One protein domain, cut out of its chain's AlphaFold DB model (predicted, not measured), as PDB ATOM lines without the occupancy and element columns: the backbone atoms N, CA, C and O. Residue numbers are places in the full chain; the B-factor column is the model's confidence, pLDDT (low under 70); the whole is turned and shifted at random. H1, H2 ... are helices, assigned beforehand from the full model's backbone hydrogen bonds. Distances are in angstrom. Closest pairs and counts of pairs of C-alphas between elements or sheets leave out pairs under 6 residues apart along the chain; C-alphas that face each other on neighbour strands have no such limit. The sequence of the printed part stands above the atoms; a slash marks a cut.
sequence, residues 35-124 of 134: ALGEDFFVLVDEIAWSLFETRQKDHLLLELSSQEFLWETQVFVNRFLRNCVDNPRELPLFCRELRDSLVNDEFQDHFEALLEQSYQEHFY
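What this domain is: This is residues 35 to 124 of the 134 residues of an uncharacterized protein of Candidatus Lambdaproteobacteria bacterium (UniProt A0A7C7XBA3). Two long helices, H1 and H3, cross as an X, and H4 packs near the end of the X where H1 begins and H3 ends. H5 slants from the end of H4 back to H3, so that H3, H4 and H5 outline a triangle, while the short H2 lies at the far end, by the first turns of H3. The printed part has 90 residues with five named helices, H1 to H5 in order, and no named strand: its class is all helix. It is compact, with a radius of gyration of the C-alphas of 13.2 A and spans of 36 by 30 by 20 A.

Where its parts are: Find C-alpha 38 at (111.352, 114.406, 163.542); from there H1, residues 38 to 54, runs 24.4 A. Next come H2, residues 58 to 61, and H3, residues 66 to 83, 25.6 A long from C-alpha 66 at (132.052, 103.028, 154.362). Then look for H4, residues 91 to 101, 14.9 A, and H5, residues 105 to 123, 26.3 A, which ends at C-alpha 123 at (121.199, 96.168, 146.710).

How they stand to each other: Begin at H3, the hub. It touches H1 at a steep tilt of 50 degrees, opposite ways; their closest C-alphas, of Ala 48 and Gln 74, are 5.2 A apart. With residues 76 to 80 alone it touches H5, closest at the C-alphas of Phe 76 and His 122, 7.4 A. H1 touches H4 with residues 38 to 43 alone, closest at the C-alphas of Phe 40 and Cys 95, 5.3 A. H2 is apart from H4 and H5. In H1, H3, H4 and H5 every O i to N i+4 pair is within hydrogen-bond range; H2 is too short for one.

The domain as a whole: The C-alphas farthest apart, of Leu 60 and Arg 89, are 37.3 A apart. The printed part has no cut, no link is long, and no printed residue is under 70 in pLDDT.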
ATOM      1  N   ALA A  35     108.461 119.086 157.088       88.12
ATOM      2  CA  ALA A  35     107.179 118.440 156.822       88.12
ATOM      3  C   ALA A  35     107.204 116.907 156.979       88.12
ATOM      4  O   ALA A  35     106.142 116.309 157.127       88.12
ATOM      5  N   LEU A  36     108.384 116.275 156.955       90.56
ATOM      6  CA  LEU A  36     108.526 114.828 157.160       90.56
ATOM      7  C   LEU A  36     108.430 114.436 158.648       90.56
ATOM      8  O   LEU A  36     108.140 113.285 158.952       90.56
ATOM      9  N   GLY A  37     108.598 115.395 159.567       92.75
ATOM     10  CA  GLY A  37     108.552 115.170 161.017       92.75
ATOM     11  C   GLY A  37     109.862 114.623 161.595       92.75
ATOM     12  O   GLY A  37     110.665 114.029 160.888       92.75
ATOM     13  N   GLU A  38     110.103 114.845 162.891       94.25
ATOM     14  CA  GLU A  38     111.352 114.406 163.542       94.25
ATOM     15  C   GLU A  38     111.465 112.883 163.650       94.25
ATOM     16  O   GLU A  38     112.538 112.344 163.391       94.25
ATOM     17  N   ASP A  39     110.367 112.183 163.956       96.88
ATOM     18  CA  ASP A  39     110.367 110.718 164.076       96.88
ATOM     19  C   ASP A  39     110.785 110.028 162.772       96.88
ATOM     20  O   ASP A  39     111.444 108.995 162.811       96.88
ATOM     21  N   PHE A  40     110.480 110.628 161.615       97.31
ATOM     22  CA  PHE A  40     110.959 110.131 160.326       97.31
ATOM     23  C   PHE A  40     112.490 110.121 160.259       97.31
ATOM     24  O   PHE A  40     113.085 109.112 159.898       97.31
ATOM     25  N   PHE A  41     113.141 111.225 160.629       96.44
ATOM     26  CA  PHE A  41     114.601 111.313 160.565       96.44
ATOM     27  C   PHE A  41     115.286 110.443 161.610       96.44
ATOM     28  O   PHE A  41     116.300 109.830 161.294       96.44
ATOM     29  N   VAL A  42     114.708 110.353 162.812       96.44
ATOM     30  CA  VAL A  42     115.175 109.429 163.853       96.44
ATOM     31  C   VAL A  42     115.147 107.995 163.334       96.44
ATOM     32  O   VAL A  42     116.166 107.317 163.392       96.44
ATOM     33  N   LEU A  43     114.027 107.557 162.751       98.19
ATOM     34  CA  LEU A  43     113.912 106.209 162.197       98.19
ATOM     35  C   LEU A  43     114.881 105.959 161.041       98.19
ATOM     36  O   LEU A  43     115.489 104.893 160.995       98.19
ATOM     37  N   VAL A  44     115.057 106.917 160.121       98.06
ATOM     38  CA  VAL A  44     116.041 106.766 159.033       98.06
ATOM     39  C   VAL A  44     117.437 106.535 159.602       98.06
ATOM     40  O   VAL A  44     118.123 105.615 159.167       98.06
ATOM     41  N   ASP A  45     117.838 107.341 160.579       97.19
ATOM     42  CA  ASP A  45     119.157 107.260 161.194       97.19
ATOM     43  C   ASP A  45     119.356 105.957 161.981       97.19
ATOM     44  O   ASP A  45     120.362 105.277 161.791       97.19
ATOM     45  N   GLU A  46     118.396 105.573 162.824       96.31
ATOM     46  CA  GLU A  46     118.490 104.373 163.664       96.31
ATOM     47  C   GLU A  46     118.493 103.085 162.831       96.31
ATOM     48  O   GLU A  46     119.349 102.217 163.025       96.31
ATOM     49  N   ILE A  47     117.584 102.973 161.860       97.69
ATOM     50  CA  ILE A  47     117.492 101.788 161.002       97.69
ATOM     51  C   ILE A  47     118.711 101.710 160.080       97.69
ATOM     52  O   ILE A  47     119.300 100.637 159.935       97.69
ATOM     53  N   ALA A  48     119.132 102.829 159.476       97.00
ATOM     54  CA  ALA A  48     120.298 102.823 158.598       97.00
ATOM     55  C   ALA A  48     121.585 102.511 159.362       97.00
ATOM     56  O   ALA A  48     122.453 101.818 158.837       97.00
ATOM     57  N   TRP A  49     121.705 102.979 160.606       95.06
ATOM     58  CA  TRP A  49     122.830 102.624 161.459       95.06
ATOM     59  C   TRP A  49     122.846 101.130 161.790       95.06
ATOM     60  O   TRP A  49     123.880 100.487 161.621       95.06
ATOM     61  N   SER A  50     121.699 100.560 162.170       94.62
ATOM     62  CA  SER A  50     121.569  99.121 162.433       94.62
ATOM     63  C   SER A  50     121.955  98.275 161.211       94.62
ATOM     64  O   SER A  50     122.759  97.341 161.310       94.62
ATOM     65  N   LEU A  51     121.463  98.644 160.024       95.00
ATOM     66  CA  LEU A  51     121.843  98.001 158.763       95.00
ATOM     67  C   LEU A  51     123.341  98.156 158.488       95.00
ATOM     68  O   LEU A  51     124.018  97.168 158.225       95.00
ATOM     69  N   PHE A  52     123.891  99.364 158.616       92.88
ATOM     70  CA  PHE A  52     125.316  99.610 158.409       92.88
ATOM     71  C   PHE A  52     126.192  98.747 159.329       92.88
ATOM     72  O   PHE A  52     127.175  98.169 158.865       92.88
ATOM     73  N   GLU A  53     125.842  98.622 160.613       92.06
ATOM     74  CA  GLU A  53     126.586  97.813 161.583       92.06
ATOM     75  C   GLU A  53     126.498  96.312 161.286       92.06
ATOM     76  O   GLU A  53     127.518  95.616 161.284       92.06
ATOM     77  N   THR A  54     125.299  95.808 160.993       92.69
ATOM     78  CA  THR A  54     125.070  94.379 160.721       92.69
ATOM     79  C   THR A  54     125.585  93.947 159.347       92.69
ATOM     80  O   THR A  54     125.968  92.788 159.160       92.69
ATOM     81  N   ARG A  55     125.675  94.886 158.399       90.06
ATOM     82  CA  ARG A  55     126.058  94.676 156.998       90.06
ATOM     83  C   ARG A  55     127.374  95.345 156.620       90.06
ATOM     84  O   ARG A  55     127.632  95.574 155.446       90.06
ATOM     85  N   GLN A  56     128.271  95.596 157.576       83.44
ATOM     86  CA  GLN A  56     129.542  96.286 157.300       83.44
ATOM     87  C   GLN A  56     130.364  95.684 156.151       83.44
ATOM     88  O   GLN A  56     131.182  96.380 155.577       83.44
ATOM     89  N   LYS A  57     130.215  94.404 155.801       86.75
ATOM     90  CA  LYS A  57     130.990  93.808 154.697       86.75
ATOM     91  C   LYS A  57     130.395  94.087 153.318       86.75
ATOM     92  O   LYS A  57     131.104  93.930 152.325       86.75
ATOM     93  N   ASP A  58     129.145  94.527 153.257       89.00
ATOM     94  CA  ASP A  58     128.417  94.736 152.011       89.00
ATOM     95  C   ASP A  58     129.004  95.911 151.224       89.00
ATOM     96  O   ASP A  58     129.066  95.839 149.999       89.00
ATOM     97  N   HIS A  59     129.581  96.916 151.898       81.38
ATOM     98  CA  HIS A  59     130.277  98.012 151.215       81.38
ATOM     99  C   HIS A  59     131.403  97.510 150.295       81.38
ATOM    100  O   HIS A  59     131.667  98.115 149.264       81.38
ATOM    101  N   LEU A  60     132.066  96.393 150.631       81.69
ATOM    102  CA  LEU A  60     133.108  95.808 149.782       81.69
ATOM    103  C   LEU A  60     132.518  95.121 148.550       81.69
ATOM    104  O   LEU A  60     133.115  95.185 147.481       81.69
ATOM    105  N   LEU A  61     131.366  94.462 148.704       86.62
ATOM    106  CA  LEU A  61     130.657  93.799 147.605       86.62
ATOM    107  C   LEU A  61     130.074  94.812 146.618       86.62
ATOM    108  O   LEU A  61     130.023  94.541 145.424       86.62
ATOM    109  N   LEU A  62     129.659  95.967 147.133       88.12
ATOM    110  CA  LEU A  62     129.081  97.069 146.369       88.12
ATOM    111  C   LEU A  62     130.139  98.057 145.846       88.12
ATOM    112  O   LEU A  62     129.783  99.047 145.218       88.12
ATOM    113  N   GLU A  63     131.427  97.808 146.113       90.56
ATOM    114  CA  GLU A  63     132.546  98.687 145.737       90.56
ATOM    115  C   GLU A  63     132.415 100.134 146.270       90.56
ATOM    116  O   GLU A  63     132.892 101.088 145.658       90.56
ATOM    117  N   LEU A  64     131.810 100.296 147.452       89.88
ATOM    118  CA  LEU A  64     131.600 101.572 148.137       89.88
ATOM    119  C   LEU A  64     132.598 101.772 149.288       89.88
ATOM    120  O   LEU A  64     132.994 100.832 149.994       89.88
ATOM    121  N   SER A  65     132.965 103.027 149.554       91.44
ATOM    122  CA  SER A  65     133.550 103.389 150.847       91.44
ATOM    123  C   SER A  65     132.520 103.231 151.970       91.44
ATOM    124  O   SER A  65     131.313 103.251 151.742       91.44
ATOM    125  N   SER A  66     132.973 103.136 153.222       90.62
ATOM    126  CA  SER A  66     132.052 103.028 154.362       90.62
ATOM    127  C   SER A  66     131.103 104.230 154.478       90.62
ATOM    128  O   SER A  66     129.976 104.071 154.930       90.62
ATOM    129  N   GLN A  67     131.539 105.428 154.069       91.06
ATOM    130  CA  GLN A  67     130.686 106.622 154.097       91.06
ATOM    131  C   GLN A  67     129.638 106.611 152.986       91.06
ATOM    132  O   GLN A  67     128.484 106.942 153.240       91.06
ATOM    133  N   GLU A  68     130.021 106.197 151.776       91.56
ATOM    134  CA  GLU A  68     129.068 106.012 150.677       91.56
ATOM    135  C   GLU A  68     128.054 104.924 151.028       91.56
ATOM    136  O   GLU A  68     126.863 105.115 150.828       91.56
ATOM    137  N   PHE A  69     128.492 103.830 151.650       93.19
ATOM    138  CA  PHE A  69     127.583 102.772 152.074       93.19
ATOM    139  C   PHE A  69     126.599 103.220 153.163       93.19
ATOM    140  O   PHE A  69     125.409 102.922 153.060       93.19
ATOM    141  N   LEU A  70     127.045 103.982 154.174       93.69
ATOM    142  CA  LEU A  70     126.122 104.572 155.153       93.69
ATOM    143  C   LEU A  70     125.102 105.485 154.457       93.69
ATOM    144  O   LEU A  70     123.911 105.416 154.758       93.69
ATOM    145  N   TRP A  71     125.557 106.320 153.522       93.69
ATOM    146  CA  TRP A  71     124.681 107.204 152.761       93.69
ATOM    147  C   TRP A  71     123.638 106.430 151.944       93.69
ATOM    148  O   TRP A  71     122.447 106.708 152.072       93.69
ATOM    149  N   GLU A  72     124.050 105.428 151.165       94.31
ATOM    150  CA  GLU A  72     123.124 104.601 150.382       94.31
ATOM    151  C   GLU A  72     122.132 103.861 151.285       94.31
ATOM    152  O   GLU A  72     120.944 103.783 150.976       94.31
ATOM    153  N   THR A  73     122.571 103.412 152.462       95.44
ATOM    154  CA  THR A  73     121.676 102.805 153.455       95.44
ATOM    155  C   THR A  73     120.640 103.814 153.970       95.44
ATOM    156  O   THR A  73     119.456 103.493 154.064       95.44
ATOM    157  N   GLN A  74     121.032 105.061 154.251       96.38
ATOM    158  CA  GLN A  74     120.087 106.118 154.640       96.38
ATOM    159  C   GLN A  74     119.093 106.446 153.514       96.38
ATOM    160  O   GLN A  74     117.897 106.609 153.770       96.38
ATOM    161  N   VAL A  75     119.556 106.509 152.259       94.88
ATOM    162  CA  VAL A  75     118.703 106.727 151.077       94.88
ATOM    163  C   VAL A  75     117.701 105.586 150.904       94.88
ATOM    164  O   VAL A  75     116.514 105.851 150.665       94.88
ATOM    165  N   PHE A  76     118.163 104.346 151.062       96.50
ATOM    166  CA  PHE A  76     117.345 103.141 151.050       96.50
ATOM    167  C   PHE A  76     116.237 103.217 152.105       96.50
ATOM    168  O   PHE A  76     115.061 103.149 151.748       96.50
ATOM    169  N   VAL A  77     116.577 103.457 153.378       97.75
ATOM    170  CA  VAL A  77     115.588 103.520 154.468       97.75
ATOM    171  C   VAL A  77     114.593 104.665 154.257       97.75
ATOM    172  O   VAL A  77     113.389 104.483 154.432       97.75
ATOM    173  N   ASN A  78     115.060 105.833 153.809       95.69
ATOM    174  CA  ASN A  78     114.180 106.942 153.438       95.69
ATOM    175  C   ASN A  78     113.157 106.530 152.364       95.69
ATOM    176  O   ASN A  78     111.988 106.907 152.455       95.69
ATOM    177  N   ARG A  79     113.571 105.760 151.347       95.12
ATOM    178  CA  ARG A  79     112.655 105.255 150.313       95.12
ATOM    179  C   ARG A  79     111.707 104.200 150.881       95.12
ATOM    180  O   ARG A  79     110.511 104.295 150.631       95.12
ATOM    181  N   PHE A  80     112.225 103.257 151.662       96.75
ATOM    182  CA  PHE A  80     111.452 102.201 152.313       96.75
ATOM    183  C   PHE A  80     110.307 102.783 153.153       96.75
ATOM    184  O   PHE A  80     109.144 102.506 152.872       96.75
ATOM    185  N   LEU A  81     110.606 103.695 154.086       96.75
ATOM    186  CA  LEU A  81     109.595 104.319 154.951       96.75
ATOM    187  C   LEU A  81     108.545 105.113 154.163       96.75
ATOM    188  O   LEU A  81     107.367 105.103 154.508       96.75
ATOM    189  N   ARG A  82     108.956 105.798 153.089       94.62
ATOM    190  CA  ARG A  82     108.029 106.544 152.221       94.62
ATOM    191  C   ARG A  82     107.119 105.627 151.408       94.62
ATOM    192  O   ARG A  82     106.009 106.042 151.102       94.62
ATOM    193  N   ASN A  83     107.571 104.419 151.080       94.38
ATOM    194  CA  ASN A  83     106.780 103.420 150.363       94.38
ATOM    195  C   ASN A  83     105.796 102.672 151.278       94.38
ATOM    196  O   ASN A  83     104.869 102.048 150.776       94.38
ATOM    197  N   CYS A  84     105.962 102.747 152.602       93.69
ATOM    198  CA  CYS A  84     105.011 102.170 153.556       93.69
ATOM    199  C   CYS A  84     103.697 102.961 153.677       93.69
ATOM    200  O   CYS A  84     102.773 102.491 154.338       93.69
ATOM    201  N   VAL A  85     103.605 104.157 153.085       94.00
ATOM    202  CA  VAL A  85     102.419 105.020 153.159       94.00
ATOM    203  C   VAL A  85     101.932 105.416 151.767       94.00
ATOM    204  O   VAL A  85     102.692 105.934 150.952       94.00
ATOM    205  N   ASP A  86     100.635 105.248 151.507       91.25
ATOM    206  CA  ASP A  86     100.022 105.648 150.229       91.25
ATOM    207  C   ASP A  86      99.888 107.175 150.109       91.25
ATOM    208  O   ASP A  86      99.990 107.761 149.028       91.25
ATOM    209  N   ASN A  87      99.648 107.844 151.239       92.62
ATOM    210  CA  ASN A  87      99.460 109.284 151.322       92.62
ATOM    211  C   ASN A  87     100.641 109.933 152.062       92.62
ATOM    212  O   ASN A  87     100.757 109.787 153.280       92.62
ATOM    213  N   PRO A  88     101.475 110.753 151.392       89.56
ATOM    214  CA  PRO A  88     102.641 111.381 152.019       89.56
ATOM    215  C   PRO A  88     102.329 112.251 153.243       89.56
ATOM    216  O   PRO A  88     103.219 112.523 154.045       89.56
ATOM    217  N   ARG A  89     101.080 112.715 153.399       91.88
ATOM    218  CA  ARG A  89     100.654 113.499 154.572       91.88
ATOM    219  C   ARG A  89     100.539 112.662 155.847       91.88
ATOM    220  O   ARG A  89     100.517 113.237 156.928       91.88
ATOM    221  N   GLU A  90     100.453 111.342 155.721       95.12
ATOM    222  CA  GLU A  90     100.352 110.404 156.844       95.12
ATOM    223  C   GLU A  90     101.727 109.958 157.348       95.12
ATOM    224  O   GLU A  90     101.826 109.473 158.472       95.12
ATOM    225  N   LEU A  91     102.793 110.206 156.577       95.69
ATOM    226  CA  LEU A  91     104.160 109.799 156.910       95.69
ATOM    227  C   LEU A  91     104.601 110.216 158.327       95.69
ATOM    228  O   LEU A  91     105.119 109.357 159.037       95.69
ATOM    229  N   PRO A  92     104.374 111.460 158.804       95.81
ATOM    230  CA  PRO A  92     104.804 111.830 160.152       95.81
ATOM    231  C   PRO A  92     104.088 111.031 161.250       95.81
ATOM    232  O   PRO A  92     104.703 110.663 162.248       95.81
ATOM    233  N   LEU A  93     102.790 110.757 161.071       95.94
ATOM    234  CA  LEU A  93     102.009 109.962 162.021       95.94
ATOM    235  C   LEU A  93     102.460 108.500 161.996       95.94
ATOM    236  O   LEU A  93     102.723 107.935 163.054       95.94
ATOM    237  N   PHE A  94     102.613 107.939 160.796       97.12
ATOM    238  CA  PHE A  94     103.117 106.587 160.580       97.12
ATOM    239  C   PHE A  94     104.480 106.380 161.246       97.12
ATOM    240  O   PHE A  94     104.652 105.430 161.997       97.12
ATOM    241  N   CYS A  95     105.437 107.288 161.037       97.94
ATOM    242  CA  CYS A  95     106.767 107.182 161.637       97.94
ATOM    243  C   CYS A  95     106.728 107.227 163.168       97.94
ATOM    244  O   CYS A  95     107.451 106.479 163.821       97.94
ATOM    245  N   ARG A  96     105.860 108.054 163.756       97.25
ATOM    246  CA  ARG A  96     105.678 108.067 165.210       97.25
ATOM    247  C   ARG A  96     105.137 106.728 165.723       97.25
ATOM    248  O   ARG A  96     105.688 106.172 166.664       97.25
ATOM    249  N   GLU A  97     104.091 106.199 165.092       97.38
ATOM    250  CA  GLU A  97     103.477 104.921 165.482       97.38
ATOM    251  C   GLU A  97     104.409 103.725 165.246       97.38
ATOM    252  O   GLU A  97     104.455 102.807 166.065       97.38
ATOM    253  N   LEU A  98     105.193 103.751 164.166       97.62
ATOM    254  CA  LEU A  98     106.214 102.749 163.877       97.62
ATOM    255  C   LEU A  98     107.276 102.735 164.975       97.62
ATOM    256  O   LEU A  98     107.578 101.676 165.516       97.62
ATOM    257  N   ARG A  99     107.799 103.904 165.352       96.50
ATOM    258  CA  ARG A  99     108.778 104.029 166.435       96.50
ATOM    259  C   ARG A  99     108.242 103.479 167.759       96.50
ATOM    260  O   ARG A  99     108.960 102.761 168.447       96.50
ATOM    261  N   ASP A 100     106.986 103.776 168.088       96.31
ATOM    262  CA  ASP A 100     106.330 103.230 169.280       96.31
ATOM    263  C   ASP A 100     106.116 101.710 169.180       96.31
ATOM    264  O   ASP A 100     106.153 101.021 170.194       96.31
ATOM    265  N   SER A 101     105.910 101.167 167.975       96.38
ATOM    266  CA  SER A 101     105.679  99.732 167.747       96.38
ATOM    267  C   SER A 101     106.967  98.908 167.762       96.38
ATOM    268  O   SER A 101     106.946  97.763 168.204       96.38
ATOM    269  N   LEU A 102     108.099  99.488 167.349       94.44
ATOM    270  CA  LEU A 102     109.412  98.828 167.337       94.44
ATOM    271  C   LEU A 102     109.950  98.478 168.735       94.44
ATOM    272  O   LEU A 102     110.929  97.755 168.839       94.44
ATOM    273  N   VAL A 103     109.312  98.945 169.814       92.62
ATOM    274  CA  VAL A 103     109.637  98.515 171.189       92.62
ATOM    275  C   VAL A 103     109.051  97.142 171.543       92.62
ATOM    276  O   VAL A 103     109.315  96.624 172.627       92.62
ATOM    277  N   ASN A 104     108.185  96.592 170.688       95.75
ATOM    278  CA  ASN A 104     107.593  95.271 170.844       95.75
ATOM    279  C   ASN A 104     108.389  94.249 170.022       95.75
ATOM    280  O   ASN A 104     108.396  94.334 168.797       95.75
ATOM    281  N   ASP A 105     108.985  93.263 170.696       93.50
ATOM    282  CA  ASP A 105     109.865  92.262 170.074       93.50
ATOM    283  C   ASP A 105     109.206  91.506 168.899       93.50
ATOM    284  O   ASP A 105     109.823  91.326 167.855       93.50
ATOM    285  N   GLU A 106     107.931  91.108 169.015       94.38
ATOM    286  CA  GLU A 106     107.226  90.373 167.947       94.38
ATOM    287  C   GLU A 106     107.009  91.251 166.705       94.38
ATOM    288  O   GLU A 106     107.165  90.797 165.568       94.38
ATOM    289  N   PHE A 107     106.665  92.523 166.913       95.81
ATOM    290  CA  PHE A 107     106.546  93.482 165.821       95.81
ATOM    291  C   PHE A 107     107.911  93.785 165.196       95.81
ATOM    292  O   PHE A 107     108.014  93.870 163.972       95.81
ATOM    293  N   GLN A 108     108.951  93.926 166.022       95.31
ATOM    294  CA  GLN A 108     110.313  94.171 165.566       95.31
ATOM    295  C   GLN A 108     110.804  93.037 164.657       95.31
ATOM    296  O   GLN A 108     111.246  93.322 163.547       95.31
ATOM    297  N   ASP A 109     110.639  91.775 165.058       94.69
ATOM    298  CA  ASP A 109     111.029  90.615 164.243       94.69
ATOM    299  C   ASP A 109     110.335  90.629 162.868       94.69
ATOM    300  O   ASP A 109     110.948  90.368 161.828       94.69
ATOM    301  N   HIS A 110     109.039  90.962 162.841       95.44
ATOM    302  CA  HIS A 110     108.288  91.065 161.590       95.44
ATOM    303  C   HIS A 110     108.783  92.223 160.714       95.44
ATOM    304  O   HIS A 110     108.931  92.070 159.498       95.44
ATOM    305  N   PHE A 111     109.051  93.375 161.325       96.12
ATOM    306  CA  PHE A 111     109.581  94.544 160.636       96.12
ATOM    307  C   PHE A 111     110.965  94.270 160.038       96.12
ATOM    308  O   PHE A 111     111.201  94.594 158.875       96.12
ATOM    309  N   GLU A 112     111.859  93.631 160.794       95.00
ATOM    310  CA  GLU A 112     113.201  93.269 160.335       95.00
ATOM    311  C   GLU A 112     113.153  92.311 159.142       95.00
ATOM    312  O   GLU A 112     113.909  92.489 158.187       95.00
ATOM    313  N   ALA A 113     112.221  91.353 159.128       94.88
ATOM    314  CA  ALA A 113     112.035  90.460 157.985       94.88
ATOM    315  C   ALA A 113     111.615  91.214 156.705       94.88
ATOM    316  O   ALA A 113     112.134  90.932 155.623       94.88
ATOM    317  N   LEU A 114     110.704  92.188 156.822       95.69
ATOM    318  CA  LEU A 114     110.280  93.031 155.695       95.69
ATOM    319  C   LEU A 114     111.410  93.945 155.208       95.69
ATOM    320  O   LEU A 114     111.622  94.091 154.002       95.69
ATOM    321  N   LEU A 115     112.144  94.546 156.146       96.56
ATOM    322  CA  LEU A 115     113.286  95.402 155.849       96.56
ATOM    323  C   LEU A 115     114.386  94.617 155.130       96.56
ATOM    324  O   LEU A 115     114.912  95.095 154.128       96.56
ATOM    325  N   GLU A 116     114.698  93.409 155.603       94.00
ATOM    326  CA  GLU A 116     115.700  92.535 154.995       94.00
ATOM    327  C   GLU A 116     115.324  92.171 153.560       94.00
ATOM    328  O   GLU A 116     116.156  92.283 152.661       94.00
ATOM    329  N   GLN A 117     114.069  91.781 153.321       93.88
ATOM    330  CA  GLN A 117     113.606  91.485 151.969       93.88
ATOM    331  C   GLN A 117     113.792  92.703 151.052       93.88
ATOM    332  O   GLN A 117     114.400  92.589 149.986       93.88
ATOM    333  N   SER A 118     113.338  93.881 151.491       94.62
ATOM    334  CA  SER A 118     113.481  95.110 150.710       94.62
ATOM    335  C   SER A 118     114.945  95.514 150.499       94.62
ATOM    336  O   SER A 118     115.263  96.104 149.466       94.62
ATOM    337  N   TYR A 119     115.833  95.222 151.452       94.31
ATOM    338  CA  TYR A 119     117.265  95.500 151.349       94.31
ATOM    339  C   TYR A 119     117.912  94.625 150.273       94.31
ATOM    340  O   TYR A 119     118.647  95.131 149.423       94.31
ATOM    341  N   GLN A 120     117.580  93.329 150.247       92.44
ATOM    342  CA  GLN A 120     118.050  92.413 149.206       92.44
ATOM    343  C   GLN A 120     117.575  92.846 147.813       92.44
ATOM    344  O   GLN A 120     118.364  92.875 146.865       92.44
ATOM    345  N   GLU A 121     116.309  93.255 147.702       91.00
ATOM    346  CA  GLU A 121     115.737  93.804 146.469       91.00
ATOM    347  C   GLU A 121     116.440  95.085 146.009       91.00
ATOM    348  O   GLU A 121     116.652  95.271 144.814       91.00
ATOM    349  N   HIS A 122     116.846  95.952 146.938       90.31
ATOM    350  CA  HIS A 122     117.505  97.211 146.604       90.31
ATOM    351  C   HIS A 122     118.965  97.044 146.167       90.31
ATOM    352  O   HIS A 122     119.387  97.682 145.205       90.31
ATOM    353  N   PHE A 123     119.743  96.227 146.883       89.38
ATOM    354  CA  PHE A 123     121.199  96.168 146.710       89.38
ATOM    355  C   PHE A 123     121.689  95.005 145.840       89.38
ATOM    356  O   PHE A 123     122.802  95.077 145.319       89.38
ATOM    357  N   TYR A 124     120.899  93.939 145.678       85.25
ATOM    358  CA  TYR A 124     121.390  92.685 145.089       85.25
ATOM    359  C   TYR A 124     120.554  92.133 143.940       85.25
ATOM    360  O   TYR A 124     121.058  91.293 143.187       85.25
TER     361      TYR A 124